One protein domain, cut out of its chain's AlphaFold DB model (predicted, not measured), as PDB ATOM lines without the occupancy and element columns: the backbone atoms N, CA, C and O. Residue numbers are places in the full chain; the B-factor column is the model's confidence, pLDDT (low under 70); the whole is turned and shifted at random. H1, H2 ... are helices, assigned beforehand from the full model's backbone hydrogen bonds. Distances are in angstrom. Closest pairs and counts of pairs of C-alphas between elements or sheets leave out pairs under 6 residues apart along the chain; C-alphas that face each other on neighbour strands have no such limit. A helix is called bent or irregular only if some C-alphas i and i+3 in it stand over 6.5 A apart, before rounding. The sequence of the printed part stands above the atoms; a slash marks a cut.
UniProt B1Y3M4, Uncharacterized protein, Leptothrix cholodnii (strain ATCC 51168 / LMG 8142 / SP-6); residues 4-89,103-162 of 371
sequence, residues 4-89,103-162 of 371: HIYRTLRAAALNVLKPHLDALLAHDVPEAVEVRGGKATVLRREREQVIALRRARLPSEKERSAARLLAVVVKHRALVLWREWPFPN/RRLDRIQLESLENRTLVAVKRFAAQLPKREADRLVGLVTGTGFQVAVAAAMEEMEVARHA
ATOM      1  N   HIS A   4      -0.119 -29.650  23.321       84.00
ATOM      2  CA  HIS A   4      -0.934 -30.782  22.856       84.00
ATOM      3  C   HIS A   4      -2.391 -30.358  22.599       84.00
ATOM      4  O   HIS A   4      -2.965 -30.697  21.555       84.00
ATOM      5  N   ILE A   5      -2.976 -29.565  23.501       83.81
ATOM      6  CA  ILE A   5      -4.311 -28.970  23.337       83.81
ATOM      7  C   ILE A   5      -4.326 -28.055  22.107       83.81
ATOM      8  O   ILE A   5      -5.199 -28.195  21.247       83.81
ATOM      9  N   TYR A   6      -3.324 -27.182  21.964       89.06
ATOM     10  CA  TYR A   6      -3.141 -26.336  20.782       89.06
ATOM     11  C   TYR A   6      -3.101 -27.150  19.478       89.06
ATOM     12  O   TYR A   6      -3.924 -26.908  18.591       89.06
ATOM     13  N   ARG A   7      -2.197 -28.138  19.365       86.31
ATOM     14  CA  ARG A   7      -2.065 -28.995  18.171       86.31
ATOM     15  C   ARG A   7      -3.375 -29.708  17.846       86.31
ATOM     16  O   ARG A   7      -3.743 -29.786  16.675       86.31
ATOM     17  N   THR A   8      -4.096 -30.186  18.860       85.94
ATOM     18  CA  THR A   8      -5.358 -30.918  18.681       85.94
ATOM     19  C   THR A   8      -6.485 -30.012  18.178       85.94
ATOM     20  O   THR A   8      -7.148 -30.357  17.199       85.94
ATOM     21  N   LEU A   9      -6.675 -28.826  18.774       88.25
ATOM     22  CA  LEU A   9      -7.668 -27.847  18.305       88.25
ATOM     23  C   LEU A   9      -7.339 -27.333  16.894       88.25
ATOM     24  O   LEU A   9      -8.227 -27.225  16.045       88.25
ATOM     25  N   ARG A  10      -6.054 -27.063  16.627       91.00
ATOM     26  CA  ARG A  10      -5.526 -26.659  15.316       91.00
ATOM     27  C   ARG A  10      -5.801 -27.724  14.255       91.00
ATOM     28  O   ARG A  10      -6.337 -27.393  13.205       91.00
ATOM     29  N   ALA A  11      -5.477 -28.991  14.522       90.06
ATOM     30  CA  ALA A  11      -5.710 -30.094  13.590       90.06
ATOM     31  C   ALA A  11      -7.206 -30.296  13.295       90.06
ATOM     32  O   ALA A  11      -7.585 -30.426  12.134       90.06
ATOM     33  N   ALA A  12      -8.067 -30.242  14.318       86.69
ATOM     34  CA  ALA A  12      -9.514 -30.359  14.137       86.69
ATOM     35  C   ALA A  12     -10.091 -29.235  13.253       86.69
ATOM     36  O   ALA A  12     -10.911 -29.503  12.376       86.69
ATOM     37  N   ALA A  13      -9.630 -27.990  13.433       88.75
ATOM     38  CA  ALA A  13     -10.018 -26.875  12.570       88.75
ATOM     39  C   ALA A  13      -9.464 -27.029  11.140       88.75
ATOM     40  O   ALA A  13     -10.213 -26.896  10.173       88.75
ATOM     41  N   LEU A  14      -8.173 -27.351  10.988       89.56
ATOM     42  CA  LEU A  14      -7.532 -27.501   9.677       89.56
ATOM     43  C   LEU A  14      -8.128 -28.645   8.849       89.56
ATOM     44  O   LEU A  14      -8.284 -28.475   7.646       89.56
ATOM     45  N   ASN A  15      -8.540 -29.758   9.462       91.00
ATOM     46  CA  ASN A  15      -9.196 -30.860   8.747       91.00
ATOM     47  C   ASN A  15     -10.519 -30.438   8.078       91.00
ATOM     48  O   ASN A  15     -10.865 -30.968   7.026       91.00
ATOM     49  N   VAL A  16     -11.243 -29.473   8.657       90.94
ATOM     50  CA  VAL A  16     -12.456 -28.885   8.054       90.94
ATOM     51  C   VAL A  16     -12.108 -27.843   6.988       90.94
ATOM     52  O   VAL A  16     -12.818 -27.706   5.999       90.94
ATOM     53  N   LEU A  17     -11.020 -27.098   7.185       91.19
ATOM     54  CA  LEU A  17     -10.624 -25.977   6.330       91.19
ATOM     55  C   LEU A  17      -9.734 -26.386   5.148       91.19
ATOM     56  O   LEU A  17      -9.529 -25.572   4.248       91.19
ATOM     57  N   LYS A  18      -9.214 -27.621   5.140       91.06
ATOM     58  CA  LYS A  18      -8.240 -28.112   4.158       91.06
ATOM     59  C   LYS A  18      -8.641 -27.838   2.698       91.06
ATOM     60  O   LYS A  18      -7.808 -27.265   2.010       91.06
ATOM     61  N   PRO A  19      -9.874 -28.115   2.220       88.50
ATOM     62  CA  PRO A  19     -10.232 -27.856   0.819       88.50
ATOM     63  C   PRO A  19     -10.080 -26.384   0.403       88.50
ATOM     64  O   PRO A  19      -9.677 -26.097  -0.720       88.50
ATOM     65  N   HIS A  20     -10.353 -25.447   1.320       87.56
ATOM     66  CA  HIS A  20     -10.176 -24.011   1.076       87.56
ATOM     67  C   HIS A  20      -8.715 -23.598   1.178       87.56
ATOM     68  O   HIS A  20      -8.260 -22.778   0.392       87.56
ATOM     69  N   LEU A  21      -7.967 -24.156   2.134       85.19
ATOM     70  CA  LEU A  21      -6.542 -23.869   2.278       85.19
ATOM     71  C   LEU A  21      -5.737 -24.397   1.093       85.19
ATOM     72  O   LEU A  21      -4.932 -23.646   0.561       85.19
ATOM     73  N   ASP A  22      -5.981 -25.622   0.637       86.06
ATOM     74  CA  ASP A  22      -5.302 -26.188  -0.528       86.06
ATOM     75  C   ASP A  22      -5.572 -25.323  -1.778       86.06
ATOM     76  O   ASP A  22      -4.634 -24.953  -2.480       86.06
ATOM     77  N   ALA A  23      -6.823 -24.886  -1.995       84.94
ATOM     78  CA  ALA A  23      -7.189 -23.988  -3.097       84.94
ATOM     79  C   ALA A  23      -6.592 -22.566  -2.982       84.94
ATOM     80  O   ALA A  23      -6.244 -21.964  -3.993       84.94
ATOM     81  N   LEU A  24      -6.459 -22.019  -1.767       80.44
ATOM     82  CA  LEU A  24      -5.839 -20.706  -1.528       80.44
ATOM     83  C   LEU A  24      -4.309 -20.750  -1.665       80.44
ATOM     84  O   LEU A  24      -3.704 -19.781  -2.113       80.44
ATOM     85  N   LEU A  25      -3.677 -21.854  -1.261       74.12
ATOM     86  CA  LEU A  25      -2.221 -22.013  -1.273       74.12
ATOM     87  C   LEU A  25      -1.694 -22.405  -2.664       74.12
ATOM     88  O   LEU A  25      -0.572 -22.037  -2.997       74.12
ATOM     89  N   ALA A  26      -2.509 -23.073  -3.493       75.44
ATOM     90  CA  ALA A  26      -2.170 -23.471  -4.865       75.44
ATOM     91  C   ALA A  26      -1.906 -22.304  -5.841       75.44
ATOM     92  O   ALA A  26      -1.442 -22.543  -6.955       75.44
ATOM     93  N   HIS A  27      -2.200 -21.059  -5.451       59.75
ATOM     94  CA  HIS A  27      -2.051 -19.881  -6.310       59.75
ATOM     95  C   HIS A  27      -1.004 -18.857  -5.844       59.75
ATOM     96  O   HIS A  27      -0.644 -18.002  -6.646       59.75
ATOM     97  N   ASP A  28      -0.532 -18.906  -4.589       54.03
ATOM     98  CA  ASP A  28       0.089 -17.719  -3.960       54.03
ATOM     99  C   ASP A  28       1.204 -18.020  -2.927       54.03
ATOM    100  O   ASP A  28       1.562 -17.161  -2.118       54.03
ATOM    101  N   VAL A  29       1.773 -19.237  -2.910       46.91
ATOM    102  CA  VAL A  29       2.903 -19.579  -2.020       46.91
ATOM    103  C   VAL A  29       4.106 -20.098  -2.812       46.91
ATOM    104  O   VAL A  29       4.029 -21.198  -3.358       46.91
ATOM    105  N   PRO A  30       5.246 -19.377  -2.843       46.25
ATOM    106  CA  PRO A  30       6.483 -19.921  -3.390       46.25
ATOM    107  C   PRO A  30       6.966 -21.090  -2.523       46.25
ATOM    108  O   PRO A  30       7.089 -20.975  -1.304       46.25
ATOM    109  N   GLU A  31       7.269 -22.213  -3.169       42.59
ATOM    110  CA  GLU A  31       7.494 -23.530  -2.549       42.59
ATOM    111  C   GLU A  31       8.773 -23.626  -1.680       42.59
ATOM    112  O   GLU A  31       9.029 -24.637  -1.033       42.59
ATOM    113  N   ALA A  32       9.569 -22.551  -1.610       36.66
ATOM    114  CA  ALA A  32      10.918 -22.527  -1.048       36.66
ATOM    115  C   ALA A  32      11.062 -21.626   0.200       36.66
ATOM    116  O   ALA A  32      11.755 -20.609   0.178       36.66
ATOM    117  N   VAL A  33      10.465 -22.032   1.328       40.22
ATOM    118  CA  VAL A  33      10.847 -21.542   2.677       40.22
ATOM    119  C   VAL A  33      11.093 -22.731   3.613       40.22
ATOM    120  O   VAL A  33      10.493 -22.863   4.682       40.22
ATOM    121  N   GLU A  34      11.959 -23.647   3.185       39.41
ATOM    122  CA  GLU A  34      12.287 -24.844   3.956       39.41
ATOM    123  C   GLU A  34      13.310 -24.605   5.086       39.41
ATOM    124  O   GLU A  34      14.315 -23.904   4.956       39.41
ATOM    125  N   VAL A  35      13.047 -25.281   6.209       44.09
ATOM    126  CA  VAL A  35      14.008 -25.777   7.215       44.09
ATOM    127  C   VAL A  35      14.792 -24.767   8.085       44.09
ATOM    128  O   VAL A  35      15.127 -25.133   9.209       44.09
ATOM    129  N   ARG A  36      15.045 -23.505   7.698       40.38
ATOM    130  CA  ARG A  36      15.820 -22.556   8.555       40.38
ATOM    131  C   ARG A  36      15.021 -21.616   9.473       40.38
ATOM    132  O   ARG A  36      15.624 -20.912  10.280       40.38
ATOM    133  N   GLY A  37      13.691 -21.593   9.400       47.75
ATOM    134  CA  GLY A  37      12.853 -20.756  10.273       47.75
ATOM    135  C   GLY A  37      12.394 -21.469  11.552       47.75
ATOM    136  O   GLY A  37      11.787 -22.533  11.469       47.75
ATOM    137  N   GLY A  38      12.646 -20.875  12.726       63.34
ATOM    138  CA  GLY A  38      12.199 -21.392  14.030       63.34
ATOM    139  C   GLY A  38      10.726 -21.093  14.372       63.34
ATOM    140  O   GLY A  38       9.909 -20.815  13.498       63.34
ATOM    141  N   LYS A  39      10.377 -21.080  15.673       62.00
ATOM    142  CA  LYS A  39       9.005 -20.837  16.196       62.00
ATOM    143  C   LYS A  39       8.266 -19.651  15.525       62.00
ATOM    144  O   LYS A  39       7.049 -19.705  15.351       62.00
ATOM    145  N   ALA A  40       8.987 -18.603  15.114       58.91
ATOM    146  CA  ALA A  40       8.431 -17.406  14.480       58.91
ATOM    147  C   ALA A  40       7.831 -17.630  13.070       58.91
ATOM    148  O   ALA A  40       6.782 -17.060  12.768       58.91
ATOM    149  N   THR A  41       8.431 -18.461  12.206       70.88
ATOM    150  CA  THR A  41       7.886 -18.703  10.848       70.88
ATOM    151  C   THR A  41       6.607 -19.535  10.885       70.88
ATOM    152  O   THR A  41       5.720 -19.319  10.061       70.88
ATOM    153  N   VAL A  42       6.465 -20.424  11.875       72.19
ATOM    154  CA  VAL A  42       5.225 -21.177  12.122       72.19
ATOM    155  C   VAL A  42       4.073 -20.220  12.446       72.19
ATOM    156  O   VAL A  42       3.044 -20.252  11.771       72.19
ATOM    157  N   LEU A  43       4.273 -19.302  13.401       73.12
ATOM    158  CA  LEU A  43       3.279 -18.275  13.740       73.12
ATOM    159  C   LEU A  43       2.951 -17.351  12.560       73.12
ATOM    160  O   LEU A  43       1.789 -16.987  12.377       73.12
ATOM    161  N   ARG A  44       3.951 -16.984  11.748       75.25
ATOM    162  CA  ARG A  44       3.746 -16.174  10.540       75.25
ATOM    163  C   ARG A  44       2.841 -16.890   9.530       75.25
ATOM    164  O   ARG A  44       1.802 -16.336   9.178       75.25
ATOM    165  N   ARG A  45       3.174 -18.131   9.154       79.94
ATOM    166  CA  ARG A  45       2.386 -18.948   8.211       79.94
ATOM    167  C   ARG A  45       0.948 -19.143   8.691       79.94
ATOM    168  O   ARG A  45       0.009 -19.092   7.902       79.94
ATOM    169  N   GLU A  46       0.754 -19.338   9.991       83.06
ATOM    170  CA  GLU A  46      -0.576 -19.498  10.589       83.06
ATOM    171  C   GLU A  46      -1.379 -18.197  10.626       83.06
ATOM    172  O   GLU A  46      -2.589 -18.209  10.393       83.06
ATOM    173  N   ARG A  47      -0.721 -17.057  10.868       79.94
ATOM    174  CA  ARG A  47      -1.343 -15.736  10.741       79.94
ATOM    175  C   ARG A  47      -1.761 -15.465   9.293       79.94
ATOM    176  O   ARG A  47      -2.871 -14.987   9.076       79.94
ATOM    177  N   GLU A  48      -0.921 -15.808   8.320       83.38
ATOM    178  CA  GLU A  48      -1.214 -15.690   6.884       83.38
ATOM    179  C   GLU A  48      -2.408 -16.582   6.486       83.38
ATOM    180  O   GLU A  48      -3.364 -16.086   5.887       83.38
ATOM    181  N   GLN A  49      -2.452 -17.843   6.939       84.19
ATOM    182  CA  GLN A  49      -3.620 -18.730   6.783       84.19
ATOM    183  C   GLN A  49      -4.899 -18.139   7.400       84.19
ATOM    184  O   GLN A  49      -5.957 -18.153   6.770       84.19
ATOM    185  N   VAL A  50      -4.824 -17.579   8.612       83.81
ATOM    186  CA  VAL A  50      -5.968 -16.929   9.277       83.81
ATOM    187  C   VAL A  50      -6.438 -15.676   8.524       83.81
ATOM    188  O   VAL A  50      -7.641 -15.414   8.483       83.81
ATOM    189  N   ILE A  51      -5.534 -14.910   7.907       79.94
ATOM    190  CA  ILE A  51      -5.885 -13.751   7.069       79.94
ATOM    191  C   ILE A  51      -6.568 -14.209   5.773       79.94
ATOM    192  O   ILE A  51      -7.625 -13.675   5.430       79.94
ATOM    193  N   ALA A  52      -6.029 -15.222   5.091       82.44
ATOM    194  CA  ALA A  52      -6.622 -15.780   3.876       82.44
ATOM    195  C   ALA A  52      -8.037 -16.334   4.139       82.44
ATOM    196  O   ALA A  52      -8.991 -15.980   3.446       82.44
ATOM    197  N   LEU A  53      -8.215 -17.097   5.222       83.94
ATOM    198  CA  LEU A  53      -9.510 -17.653   5.631       83.94
ATOM    199  C   LEU A  53     -10.541 -16.607   6.089       83.94
ATOM    200  O   LEU A  53     -11.736 -16.887   6.047       83.94
ATOM    201  N   ARG A  54     -10.116 -15.407   6.512       84.00
ATOM    202  CA  ARG A  54     -11.031 -14.272   6.756       84.00
ATOM    203  C   ARG A  54     -11.513 -13.609   5.465       84.00
ATOM    204  O   ARG A  54     -12.577 -12.999   5.477       84.00
ATOM    205  N   ARG A  55     -10.730 -13.691   4.384       84.62
ATOM    206  CA  ARG A  55     -11.074 -13.158   3.053       84.62
ATOM    207  C   ARG A  55     -11.903 -14.157   2.234       84.62
ATOM    208  O   ARG A  55     -12.731 -13.744   1.427       84.62
ATOM    209  N   ALA A  56     -11.709 -15.455   2.460       86.12
ATOM    210  CA  ALA A  56     -12.454 -16.525   1.807       86.12
ATOM    211  C   ALA A  56     -13.956 -16.506   2.157       86.12
ATOM    212  O   ALA A  56     -14.346 -16.428   3.325       86.12
ATOM    213  N   ARG A  57     -14.818 -16.659   1.143       91.00
ATOM    214  CA  ARG A  57     -16.270 -16.843   1.324       91.00
ATOM    215  C   ARG A  57     -16.588 -18.295   1.704       91.00
ATOM    216  O   ARG A  57     -17.118 -19.050   0.896       91.00
ATOM    217  N   LEU A  58     -16.256 -18.674   2.938       91.38
ATOM    218  CA  LEU A  58     -16.526 -20.008   3.486       91.38
ATOM    219  C   LEU A  58     -18.050 -20.292   3.504       91.38
ATOM    220  O   LEU A  58     -18.784 -19.548   4.174       91.38
ATOM    221  N   PRO A  59     -18.545 -21.320   2.783       87.62
ATOM    222  CA  PRO A  59     -19.975 -21.477   2.514       87.62
ATOM    223  C   PRO A  59     -20.792 -21.975   3.717       87.62
ATOM    224  O   PRO A  59     -21.921 -21.519   3.908       87.62
ATOM    225  N   SER A  60     -20.249 -22.861   4.559       94.94
ATOM    226  CA  SER A  60     -20.964 -23.438   5.710       94.94
ATOM    227  C   SER A  60     -20.602 -22.785   7.050       94.94
ATOM    228  O   SER A  60     -19.491 -22.298   7.269       94.94
ATOM    229  N   GLU A  61     -21.518 -22.842   8.025       93.81
ATOM    230  CA  GLU A  61     -21.214 -22.403   9.398       93.81
ATOM    231  C   GLU A  61     -20.182 -23.317  10.091       93.81
ATOM    232  O   GLU A  61     -19.460 -22.857  10.980       93.81
ATOM    233  N   LYS A  62     -20.016 -24.567   9.635       93.38
ATOM    234  CA  LYS A  62     -18.948 -25.476  10.078       93.38
ATOM    235  C   LYS A  62     -17.559 -24.948   9.703       93.38
ATOM    236  O   LYS A  62     -16.680 -24.890  10.557       93.38
ATOM    237  N   GLU A  63     -17.372 -24.476   8.474       91.88
ATOM    238  CA  GLU A  63     -16.110 -23.852   8.047       91.88
ATOM    239  C   GLU A  63     -15.920 -22.476   8.702       91.88
ATOM    240  O   GLU A  63     -14.845 -22.183   9.226       91.88
ATOM    241  N   ARG A  64     -16.971 -21.643   8.776       93.12
ATOM    242  CA  ARG A  64     -16.888 -20.330   9.447       93.12
ATOM    243  C   ARG A  64     -16.568 -20.451  10.940       93.12
ATOM    244  O   ARG A  64     -15.850 -19.611  11.481       93.12
ATOM    245  N   SER A  65     -17.072 -21.476  11.628       90.19
ATOM    246  CA  SER A  65     -16.717 -21.751  13.028       90.19
ATOM    247  C   SER A  65     -15.314 -22.353  13.170       90.19
ATOM    248  O   SER A  65     -14.586 -21.914  14.062       90.19
ATOM    249  N   ALA A  66     -14.875 -23.227  12.255       90.38
ATOM    250  CA  ALA A  66     -13.492 -23.712  12.200       90.38
ATOM    251  C   ALA A  66     -12.479 -22.566  12.013       90.38
ATOM    252  O   ALA A  66     -11.500 -22.481  12.753       90.38
ATOM    253  N   ALA A  67     -12.728 -21.640  11.081       89.25
ATOM    254  CA  ALA A  67     -11.844 -20.500  10.823       89.25
ATOM    255  C   ALA A  67     -11.778 -19.532  12.019       89.25
ATOM    256  O   ALA A  67     -10.702 -19.043  12.368       89.25
ATOM    257  N   ARG A  68     -12.910 -19.300  12.704       90.44
ATOM    258  CA  ARG A  68     -12.944 -18.544  13.970       90.44
ATOM    259  C   ARG A  68     -12.159 -19.253  15.077       90.44
ATOM    260  O   ARG A  68     -11.443 -18.576  15.812       90.44
ATOM    261  N   LEU A  69     -12.262 -20.581  15.190       91.00
ATOM    262  CA  LEU A  69     -11.486 -21.363  16.155       91.00
ATOM    263  C   LEU A  69      -9.986 -21.255  15.869       91.00
ATOM    264  O   LEU A  69      -9.239 -20.872  16.767       91.00
ATOM    265  N   LEU A  70      -9.559 -21.499  14.627       89.50
ATOM    266  CA  LEU A  70      -8.158 -21.377  14.217       89.50
ATOM    267  C   LEU A  70      -7.612 -19.975  14.529       89.50
ATOM    268  O   LEU A  70      -6.564 -19.854  15.155       89.50
ATOM    269  N   ALA A  71      -8.358 -18.915  14.204       86.88
ATOM    270  CA  ALA A  71      -7.959 -17.535  14.491       86.88
ATOM    271  C   ALA A  71      -7.749 -17.238  15.989       86.88
ATOM    272  O   ALA A  71      -6.869 -16.451  16.343       86.88
ATOM    273  N   VAL A  72      -8.541 -17.847  16.880       86.81
ATOM    274  CA  VAL A  72      -8.383 -17.689  18.336       86.81
ATOM    275  C   VAL A  72      -7.246 -18.564  18.869       86.81
ATOM    276  O   VAL A  72      -6.431 -18.083  19.650       86.81
ATOM    277  N   VAL A  73      -7.148 -19.814  18.411       87.69
ATOM    278  CA  VAL A  73      -6.124 -20.790  18.823       87.69
ATOM    279  C   VAL A  73      -4.721 -20.343  18.398       87.69
ATOM    280  O   VAL A  73      -3.799 -20.411  19.207       87.69
ATOM    281  N   VAL A  74      -4.564 -19.782  17.194       85.00
ATOM    282  CA  VAL A  74      -3.306 -19.171  16.723       85.00
ATOM    283  C   VAL A  74      -2.953 -17.929  17.549       85.00
ATOM    284  O   VAL A  74      -1.817 -17.814  18.004       85.00
ATOM    285  N   LYS A  75      -3.910 -17.030  17.847       83.50
ATOM    286  CA  LYS A  75      -3.648 -15.877  18.737       83.50
ATOM    287  C   LYS A  75      -3.243 -16.317  20.151       83.50
ATOM    288  O   LYS A  75      -2.378 -15.694  20.763       83.50
ATOM    289  N   HIS A  76      -3.844 -17.387  20.664       83.94
ATOM    290  CA  HIS A  76      -3.500 -17.956  21.965       83.94
ATOM    291  C   HIS A  76      -2.105 -18.600  21.934       83.94
ATOM    292  O   HIS A  76      -1.308 -18.328  22.829       83.94
ATOM    293  N   ARG A  77      -1.736 -19.350  20.884       84.56
ATOM    294  CA  ARG A  77      -0.365 -19.873  20.753       84.56
ATOM    295  C   ARG A  77       0.670 -18.767  20.583       84.56
ATOM    296  O   ARG A  77       1.721 -18.871  21.194       84.56
ATOM    297  N   ALA A  78       0.364 -17.692  19.855       77.06
ATOM    298  CA  ALA A  78       1.245 -16.529  19.745       77.06
ATOM    299  C   ALA A  78       1.535 -15.890  21.116       77.06
ATOM    300  O   ALA A  78       2.686 -15.604  21.420       77.06
ATOM    301  N   LEU A  79       0.517 -15.731  21.971       78.25
ATOM    302  CA  LEU A  79       0.692 -15.196  23.329       78.25
ATOM    303  C   LEU A  79       1.398 -16.169  24.285       78.25
ATOM    304  O   LEU A  79       2.157 -15.723  25.137       78.25
ATOM    305  N   VAL A  80       1.207 -17.483  24.127       77.00
ATOM    306  CA  VAL A  80       1.972 -18.494  24.883       77.00
ATOM    307  C   VAL A  80       3.428 -18.552  24.407       77.00
ATOM    308  O   VAL A  80       4.321 -18.640  25.233       77.00
ATOM    309  N   LEU A  81       3.700 -18.432  23.106       72.06
ATOM    310  CA  LEU A  81       5.066 -18.411  22.570       72.06
ATOM    311  C   LEU A  81       5.812 -17.106  22.872       72.06
ATOM    312  O   LEU A  81       7.018 -17.147  23.072       72.06
ATOM    313  N   TRP A  82       5.104 -15.978  22.969       65.31
ATOM    314  CA  TRP A  82       5.638 -14.712  23.488       65.31
ATOM    315  C   TRP A  82       5.937 -14.765  25.000       65.31
ATOM    316  O   TRP A  82       6.701 -13.952  25.507       65.31
ATOM    317  N   ARG A  83       5.352 -15.734  25.718       65.69
ATOM    318  CA  ARG A  83       5.654 -16.042  27.121       65.69
ATOM    319  C   ARG A  83       6.811 -17.041  27.267       65.69
ATOM    320  O   ARG A  83       7.777 -16.742  27.954       65.69
ATOM    321  N   GLU A  84       6.763 -18.173  26.560       63.66
ATOM    322  CA  GLU A  84       7.791 -19.237  26.539       63.66
ATOM    323  C   GLU A  84       9.195 -18.789  26.066       63.66
ATOM    324  O   GLU A  84      10.121 -19.601  26.074       63.66
ATOM    325  N   TRP A  85       9.369 -17.549  25.601       63.72
ATOM    326  CA  TRP A  85      10.651 -17.000  25.146       63.72
ATOM    327  C   TRP A  85      11.057 -15.800  26.021       63.72
ATOM    328  O   TRP A  85      10.613 -14.683  25.762       63.72
ATOM    329  N   PRO A  86      11.885 -15.999  27.064       46.25
ATOM    330  CA  PRO A  86      12.314 -14.899  27.926       46.25
ATOM    331  C   PRO A  86      13.549 -14.159  27.352       46.25
ATOM    332  O   PRO A  86      14.271 -14.689  26.509       46.25
ATOM    333  N   PHE A  87      13.767 -12.902  27.769       58.97
ATOM    334  CA  PHE A  87      14.393 -11.842  26.947       58.97
ATOM    335  C   PHE A  87      15.791 -11.314  27.393       58.97
ATOM    336  O   PHE A  87      15.844 -10.400  28.211       58.97
ATOM    337  N   PRO A  88      16.942 -11.806  26.876       39.88
ATOM    338  CA  PRO A  88      18.639 -10.903  27.061       39.88
ATOM    339  C   PRO A  88      18.888  -9.827  28.151       39.88
ATOM    340  O   PRO A  88      18.492  -9.904  29.306       39.88
ATOM    341  N   ASN A  89      19.649  -8.802  27.771       45.28
ATOM    342  CA  ASN A  89      20.122  -7.766  28.682       45.28
ATOM    343  C   ASN A  89      19.411  -6.439  28.406       45.28
ATOM    344  O   ASN A  89      19.673  -5.799  27.391       45.28
ATOM    345  N   ARG A 103       2.677  -6.801  34.126       44.81
ATOM    346  CA  ARG A 103       1.798  -7.234  35.237       44.81
ATOM    347  C   ARG A 103       0.312  -6.850  35.097       44.81
ATOM    348  O   ARG A 103      -0.504  -7.335  35.877       44.81
ATOM    349  N   ARG A 104      -0.070  -5.979  34.151       44.31
ATOM    350  CA  ARG A 104      -1.481  -5.664  33.832       44.31
ATOM    351  C   ARG A 104      -1.987  -6.304  32.539       44.31
ATOM    352  O   ARG A 104      -3.179  -6.587  32.446       44.31
ATOM    353  N   LEU A 105      -1.110  -6.550  31.567       44.47
ATOM    354  CA  LEU A 105      -1.443  -7.308  30.357       44.47
ATOM    355  C   LEU A 105      -1.724  -8.780  30.691       44.47
ATOM    356  O   LEU A 105      -2.676  -9.354  30.164       44.47
ATOM    357  N   ASP A 106      -0.946  -9.353  31.612       52.97
ATOM    358  CA  ASP A 106      -0.873 -10.798  31.851       52.97
ATOM    359  C   ASP A 106      -2.154 -11.483  32.345       52.97
ATOM    360  O   ASP A 106      -2.281 -12.699  32.192       52.97
ATOM    361  N   ARG A 107      -3.100 -10.735  32.925       48.94
ATOM    362  CA  ARG A 107      -4.320 -11.302  33.518       48.94
ATOM    363  C   ARG A 107      -5.568 -11.028  32.682       48.94
ATOM    364  O   ARG A 107      -6.222 -11.960  32.226       48.94
ATOM    365  N   ILE A 108      -5.842  -9.755  32.386       48.12
ATOM    366  CA  ILE A 108      -7.075  -9.336  31.698       48.12
ATOM    367  C   ILE A 108      -7.119  -9.839  30.242       48.12
ATOM    368  O   ILE A 108      -8.177 -10.246  29.764       48.12
ATOM    369  N   GLN A 109      -5.981  -9.866  29.532       64.56
ATOM    370  CA  GLN A 109      -5.934 -10.443  28.178       64.56
ATOM    371  C   GLN A 109      -6.082 -11.970  28.207       64.56
ATOM    372  O   GLN A 109      -6.722 -12.522  27.316       64.56
ATOM    373  N   LEU A 110      -5.512 -12.648  29.211       66.62
ATOM    374  CA  LEU A 110      -5.497 -14.110  29.282       66.62
ATOM    375  C   LEU A 110      -6.882 -14.669  29.623       66.62
ATOM    376  O   LEU A 110      -7.418 -15.448  28.842       66.62
ATOM    377  N   GLU A 111      -7.512 -14.184  30.698       68.62
ATOM    378  CA  GLU A 111      -8.871 -14.580  31.102       68.62
ATOM    379  C   GLU A 111      -9.888 -14.286  29.973       68.62
ATOM    380  O   GLU A 111     -10.768 -15.099  29.674       68.62
ATOM    381  N   SER A 112      -9.735 -13.161  29.258       78.06
ATOM    382  CA  SER A 112     -10.541 -12.846  28.067       78.06
ATOM    383  C   SER A 112     -10.294 -13.827  26.911       78.06
ATOM    384  O   SER A 112     -11.238 -14.266  26.245       78.06
ATOM    385  N   LEU A 113      -9.038 -14.202  26.657       79.88
ATOM    386  CA  LEU A 113      -8.670 -15.090  25.557       79.88
ATOM    387  C   LEU A 113      -9.041 -16.550  25.824       79.88
ATOM    388  O   LEU A 113      -9.454 -17.238  24.893       79.88
ATOM    389  N   GLU A 114      -8.956 -17.016  27.066       81.75
ATOM    390  CA  GLU A 114      -9.445 -18.329  27.498       81.75
ATOM    391  C   GLU A 114     -10.954 -18.441  27.289       81.75
ATOM    392  O   GLU A 114     -11.406 -19.350  26.591       81.75
ATOM    393  N   ASN A 115     -11.727 -17.451  27.748       84.25
ATOM    394  CA  ASN A 115     -13.166 -17.383  27.484       84.25
ATOM    395  C   ASN A 115     -13.478 -17.352  25.978       84.25
ATOM    396  O   ASN A 115     -14.343 -18.093  25.508       84.25
ATOM    397  N   ARG A 116     -12.737 -16.571  25.178       85.50
ATOM    398  CA  ARG A 116     -12.870 -16.573  23.706       85.50
ATOM    399  C   ARG A 116     -12.504 -17.921  23.081       85.50
ATOM    400  O   ARG A 116     -13.141 -18.309  22.104       85.50
ATOM    401  N   THR A 117     -11.519 -18.632  23.628       87.31
ATOM    402  CA  THR A 117     -11.111 -19.974  23.174       87.31
ATOM    403  C   THR A 117     -12.225 -20.975  23.469       87.31
ATOM    404  O   THR A 117     -12.680 -21.658  22.557       87.31
ATOM    405  N   LEU A 118     -12.753 -20.988  24.696       89.12
ATOM    406  CA  LEU A 118     -13.862 -21.846  25.115       89.12
ATOM    407  C   LEU A 118     -15.139 -21.597  24.294       89.12
ATOM    408  O   LEU A 118     -15.787 -22.550  23.861       89.12
ATOM    409  N   VAL A 119     -15.488 -20.333  24.032       90.25
ATOM    410  CA  VAL A 119     -16.634 -19.964  23.180       90.25
ATOM    411  C   VAL A 119     -16.416 -20.404  21.729       90.25
ATOM    412  O   VAL A 119     -17.339 -20.941  21.116       90.25
ATOM    413  N   ALA A 120     -15.212 -20.230  21.175       88.56
ATOM    414  CA  ALA A 120     -14.898 -20.684  19.821       88.56
ATOM    415  C   ALA A 120     -14.941 -22.218  19.700       88.56
ATOM    416  O   ALA A 120     -15.537 -22.732  18.752       88.56
ATOM    417  N   VAL A 121     -14.394 -22.945  20.684       91.06
ATOM    418  CA  VAL A 121     -14.448 -24.414  20.742       91.06
ATOM    419  C   VAL A 121     -15.887 -24.900  20.855       91.06
ATOM    420  O   VAL A 121     -16.291 -25.711  20.033       91.06
ATOM    421  N   LYS A 122     -16.695 -24.372  21.786       91.62
ATOM    422  CA  LYS A 122     -18.117 -24.751  21.915       91.62
ATOM    423  C   LYS A 122     -18.903 -24.500  20.622       91.62
ATOM    424  O   LYS A 122     -19.693 -25.348  20.216       91.62
ATOM    425  N   ARG A 123     -18.657 -23.373  19.941       91.81
ATOM    426  CA  ARG A 123     -19.330 -23.023  18.676       91.81
ATOM    427  C   ARG A 123     -18.935 -23.936  17.511       91.81
ATOM    428  O   ARG A 123     -19.785 -24.233  16.683       91.81
ATOM    429  N   PHE A 124     -17.676 -24.372  17.448       93.00
ATOM    430  CA  PHE A 124     -17.208 -25.331  16.442       93.00
ATOM    431  C   PHE A 124     -17.645 -26.768  16.762       93.00
ATOM    432  O   PHE A 124     -18.131 -27.472  15.883       93.00
ATOM    433  N   ALA A 125     -17.562 -27.181  18.029       91.44
ATOM    434  CA  ALA A 125     -18.017 -28.481  18.518       91.44
ATOM    435  C   ALA A 125     -19.503 -28.729  18.203       91.44
ATOM    436  O   ALA A 125     -19.862 -29.819  17.773       91.44
ATOM    437  N   ALA A 126     -20.349 -27.698  18.290       94.06
ATOM    438  CA  ALA A 126     -21.754 -27.750  17.876       94.06
ATOM    439  C   ALA A 126     -21.981 -28.006  16.362       94.06
ATOM    440  O   ALA A 126     -23.126 -28.039  15.920       94.06
ATOM    441  N   GLN A 127     -20.924 -28.143  15.552       95.25
ATOM    442  CA  GLN A 127     -20.958 -28.474  14.117       95.25
ATOM    443  C   GLN A 127     -20.278 -29.831  13.811       95.25
ATOM    444  O   GLN A 127     -19.986 -30.151  12.651       95.25
ATOM    445  N   LEU A 128     -19.992 -30.629  14.848       90.69
ATOM    446  CA  LEU A 128     -19.339 -31.937  14.771       90.69
ATOM    447  C   LEU A 128     -20.250 -33.059  15.308       90.69
ATOM    448  O   LEU A 128     -21.170 -32.787  16.084       90.69
ATOM    449  N   PRO A 129     -19.996 -34.333  14.949       93.94
ATOM    450  CA  PRO A 129     -20.615 -35.477  15.613       93.94
ATOM    451  C   PRO A 129     -20.392 -35.421  17.128       93.94
ATOM    452  O   PRO A 129     -19.295 -35.094  17.580       93.94
ATOM    453  N   LYS A 130     -21.403 -35.802  17.923       90.38
ATOM    454  CA  LYS A 130     -21.389 -35.658  19.393       90.38
ATOM    455  C   LYS A 130     -20.090 -36.151  20.056       90.38
ATOM    456  O   LYS A 130     -19.513 -35.440  20.866       90.38
ATOM    457  N   ARG A 131     -19.572 -37.320  19.654       90.19
ATOM    458  CA  ARG A 131     -18.323 -37.899  20.190       90.19
ATOM    459  C   ARG A 131     -17.084 -37.012  19.971       90.19
ATOM    460  O   ARG A 131     -16.176 -37.021  20.796       90.19
ATOM    461  N   GLU A 132     -17.033 -36.264  18.872       86.88
ATOM    462  CA  GLU A 132     -15.967 -35.292  18.598       86.88
ATOM    463  C   GLU A 132     -16.211 -33.982  19.350       86.88
ATOM    464  O   GLU A 132     -15.280 -33.430  19.932       86.88
ATOM    465  N   ALA A 133     -17.465 -33.523  19.393       88.56
ATOM    466  CA  ALA A 133     -17.874 -32.330  20.126       88.56
ATOM    467  C   ALA A 133     -17.525 -32.431  21.623       88.56
ATOM    468  O   ALA A 133     -16.823 -31.566  22.155       88.56
ATOM    469  N   ASP A 134     -17.934 -33.527  22.267       88.00
ATOM    470  CA  ASP A 134     -17.671 -33.826  23.676       88.00
ATOM    471  C   ASP A 134     -16.152 -33.899  23.947       88.00
ATOM    472  O   ASP A 134     -15.664 -33.343  24.934       88.00
ATOM    473  N   ARG A 135     -15.374 -34.497  23.027       88.06
ATOM    474  CA  ARG A 135     -13.902 -34.565  23.111       88.06
ATOM    475  C   ARG A 135     -13.245 -33.183  23.025       88.06
ATOM    476  O   ARG A 135     -12.348 -32.900  23.817       88.06
ATOM    477  N   LEU A 136     -13.653 -32.332  22.079       86.44
ATOM    478  CA  LEU A 136     -13.064 -30.995  21.927       86.44
ATOM    479  C   LEU A 136     -13.420 -30.069  23.093       86.44
ATOM    480  O   LEU A 136     -12.561 -29.310  23.535       86.44
ATOM    481  N   VAL A 137     -14.648 -30.144  23.618       89.38
ATOM    482  CA  VAL A 137     -15.041 -29.375  24.808       89.38
ATOM    483  C   VAL A 137     -14.273 -29.861  26.040       89.38
ATOM    484  O   VAL A 137     -13.689 -29.035  26.738       89.38
ATOM    485  N   GLY A 138     -14.182 -31.180  26.258       86.81
ATOM    486  CA  GLY A 138     -13.452 -31.762  27.389       86.81
ATOM    487  C   GLY A 138     -11.980 -31.337  27.466       86.81
ATOM    488  O   GLY A 138     -11.483 -31.059  28.556       86.81
ATOM    489  N   LEU A 139     -11.304 -31.189  26.318       85.31
ATOM    490  CA  LEU A 139      -9.916 -30.709  26.240       85.31
ATOM    491  C   LEU A 139      -9.713 -29.280  26.773       85.31
ATOM    492  O   LEU A 139      -8.621 -28.969  27.240       85.31
ATOM    493  N   VAL A 140     -10.730 -28.411  26.716       84.19
ATOM    494  CA  VAL A 140     -10.640 -27.013  27.194       84.19
ATOM    495  C   VAL A 140     -11.383 -26.751  28.504       84.19
ATOM    496  O   VAL A 140     -11.250 -25.665  29.061       84.19
ATOM    497  N   THR A 141     -12.149 -27.719  29.015       84.06
ATOM    498  CA  THR A 141     -12.776 -27.652  30.349       84.06
ATOM    499  C   THR A 141     -12.092 -28.537  31.395       84.06
ATOM    500  O   THR A 141     -12.467 -28.487  32.562       84.06
ATOM    501  N   GLY A 142     -11.121 -29.368  31.003       79.12
ATOM    502  CA  GLY A 142     -10.365 -30.226  31.916       79.12
ATOM    503  C   GLY A 142      -9.373 -29.453  32.794       79.12
ATOM    504  O   GLY A 142      -8.724 -28.510  32.342       79.12
ATOM    505  N   THR A 143      -9.200 -29.902  34.040       59.34
ATOM    506  CA  THR A 143      -8.326 -29.280  35.059       59.34
ATOM    507  C   THR A 143      -6.877 -29.077  34.601       59.34
ATOM    508  O   THR A 143      -6.263 -28.065  34.940       59.34
ATOM    509  N   GLY A 144      -6.343 -29.981  33.772       57.12
ATOM    510  CA  GLY A 144      -4.988 -29.873  33.218       57.12
ATOM    511  C   GLY A 144      -4.726 -28.590  32.416       57.12
ATOM    512  O   GLY A 144      -3.597 -28.103  32.417       57.12
ATOM    513  N   PHE A 145      -5.754 -27.987  31.800       55.59
ATOM    514  CA  PHE A 145      -5.605 -26.721  31.070       55.59
ATOM    515  C   PHE A 145      -5.194 -25.564  31.996       55.59
ATOM    516  O   PHE A 145      -4.364 -24.745  31.611       55.59
ATOM    517  N   GLN A 146      -5.737 -25.514  33.219       56.72
ATOM    518  CA  GLN A 146      -5.423 -24.463  34.194       56.72
ATOM    519  C   GLN A 146      -4.069 -24.699  34.879       56.72
ATOM    520  O   GLN A 146      -3.298 -23.758  35.048       56.72
ATOM    521  N   VAL A 147      -3.739 -25.953  35.211       52.66
ATOM    522  CA  VAL A 147      -2.460 -26.298  35.864       52.66
ATOM    523  C   VAL A 147      -1.263 -26.001  34.952       52.66
ATOM    524  O   VAL A 147      -0.294 -25.385  35.394       52.66
ATOM    525  N   ALA A 148      -1.347 -26.345  33.661       48.66
ATOM    526  CA  ALA A 148      -0.281 -26.060  32.696       48.66
ATOM    527  C   ALA A 148      -0.050 -24.550  32.471       48.66
ATOM    528  O   ALA A 148       1.064 -24.136  32.162       48.66
ATOM    529  N   VAL A 149      -1.084 -23.716  32.640       51.34
ATOM    530  CA  VAL A 149      -0.959 -22.249  32.558       51.34
ATOM    531  C   VAL A 149      -0.239 -21.670  33.779       51.34
ATOM    532  O   VAL A 149       0.496 -20.698  33.618       51.34
ATOM    533  N   ALA A 150      -0.400 -22.266  34.964       51.91
ATOM    534  CA  ALA A 150       0.302 -21.834  36.172       51.91
ATOM    535  C   ALA A 150       1.805 -22.166  36.117       51.91
ATOM    536  O   ALA A 150       2.624 -21.267  36.277       51.91
ATOM    537  N   ALA A 151       2.169 -23.418  35.810       45.72
ATOM    538  CA  ALA A 151       3.574 -23.846  35.756       45.72
ATOM    539  C   ALA A 151       4.396 -23.047  34.724       45.72
ATOM    540  O   ALA A 151       5.498 -22.583  35.012       45.72
ATOM    541  N   ALA A 152       3.816 -22.786  33.546       45.91
ATOM    542  CA  ALA A 152       4.457 -21.995  32.495       45.91
ATOM    543  C   ALA A 152       4.683 -20.512  32.862       45.91
ATOM    544  O   ALA A 152       5.367 -19.815  32.120       45.91
ATOM    545  N   MET A 153       4.113 -20.003  33.963       48.41
ATOM    546  CA  MET A 153       4.409 -18.655  34.469       48.41
ATOM    547  C   MET A 153       5.616 -18.620  35.419       48.41
ATOM    548  O   MET A 153       6.163 -17.541  35.634       48.41
ATOM    549  N   GLU A 154       6.038 -19.762  35.966       47.03
ATOM    550  CA  GLU A 154       7.109 -19.861  36.967       47.03
ATOM    551  C   GLU A 154       8.487 -20.041  36.302       47.03
ATOM    552  O   GLU A 154       9.421 -19.291  36.584       47.03
ATOM    553  N   GLU A 155       8.598 -20.929  35.305       40.50
ATOM    554  CA  GLU A 155       9.844 -21.144  34.538       40.50
ATOM    555  C   GLU A 155      10.302 -19.895  33.749       40.50
ATOM    556  O   GLU A 155      11.490 -19.710  33.473       40.50
ATOM    557  N   MET A 156       9.365 -19.005  33.404       39.88
ATOM    558  CA  MET A 156       9.618 -17.780  32.637       39.88
ATOM    559  C   MET A 156      10.512 -16.753  33.336       39.88
ATOM    560  O   MET A 156      11.136 -15.932  32.657       39.88
ATOM    561  N   GLU A 157      10.537 -16.719  34.671       47.78
ATOM    562  CA  GLU A 157      11.207 -15.631  35.395       47.78
ATOM    563  C   GLU A 157      12.744 -15.715  35.288       47.78
ATOM    564  O   GLU A 157      13.428 -14.700  35.419       47.78
ATOM    565  N   VAL A 158      13.272 -16.899  34.950       44.75
ATOM    566  CA  VAL A 158      14.706 -17.225  34.941       44.75
ATOM    567  C   VAL A 158      15.433 -16.757  33.677       44.75
ATOM    568  O   VAL A 158      16.426 -16.038  33.765       44.75
ATOM    569  N   ALA A 159      14.989 -17.165  32.486       37.81
ATOM    570  CA  ALA A 159      15.821 -17.098  31.274       37.81
ATOM    571  C   ALA A 159      15.830 -15.721  30.576       37.81
ATOM    572  O   ALA A 159      15.947 -15.648  29.351       37.81
ATOM    573  N   ARG A 160      15.648 -14.623  31.325       41.19
ATOM    574  CA  ARG A 160      15.504 -13.256  30.796       41.19
ATOM    575  C   ARG A 160      16.835 -12.729  30.241       41.19
ATOM    576  O   ARG A 160      17.471 -11.923  30.907       41.19
ATOM    577  N   HIS A 161      17.227 -13.243  29.062       46.94
ATOM    578  CA  HIS A 161      18.445 -12.938  28.197       46.94
ATOM    579  C   HIS A 161      18.497 -12.249  25.239       46.94
ATOM    580  O   HIS A 161      19.401 -12.546  24.408       46.94
ATOM    581  N   ALA A 162      17.618 -11.522  24.434       50.59
ATOM    582  CA  ALA A 162      17.812 -11.147  22.992       50.59
ATOM    583  C   ALA A 162      17.321  -9.727  22.601       50.59
ATOM    584  O   ALA A 162      16.118  -9.514  22.647       50.59
TER     585      ALA A 162
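This is residues 4 to 89 and 103 to 162 of the 371 residues of an uncharacterized protein of Leptothrix cholodnii (strain ATCC 51168 / LMG 8142 / SP-6) (UniProt B1Y3M4). H2, H3 and H4 make a row with H3 in the middle; kinked H1 crosses H3, and H5 folds back along residues 118 to 125 of H4. The printed part has 146 residues, 109 of them in six named helices, H1 to H6 in chain order, with no named strand; the class is all helix. The whole is compact: radius of gyration of the C-alphas 16.7 A, spans 47 by 40 by 24 A.

H4, residues 103 to 125, spans 33.5 A; H3, 61 to 81, 29.7 A; H2, 39 to 55; H5, 130 to 141. H1, 4 to 25, starts at C-alpha (-0.934, -30.782, 22.856) and is irregular: C-alphas 16 and 19 are 7.6 A apart. H6, 144 to 157, ends at C-alpha (11.207, -15.631, 35.395).

H4 and H3 touch, closest C-alphas Ser 65 and Phe 124, 5.0 A. H1 and H3 touch, closest C-alphas Ala 13 and Ala 66, 4.7 A. H6 touches no helix. O i to N i+4 pairs are within hydrogen-bond range throughout H2 and H3, in H1 15 of 18, H4 16 of 19, H5 7 of 8, H6 4 of 10 beside 5 of 11 O i to N i+3.

Residues 90 to 102 are not printed, a 19.5 A C-alpha gap. The H1 to H2 link is long. Confidence is under 70 in 51 residues, among them 143 to 162.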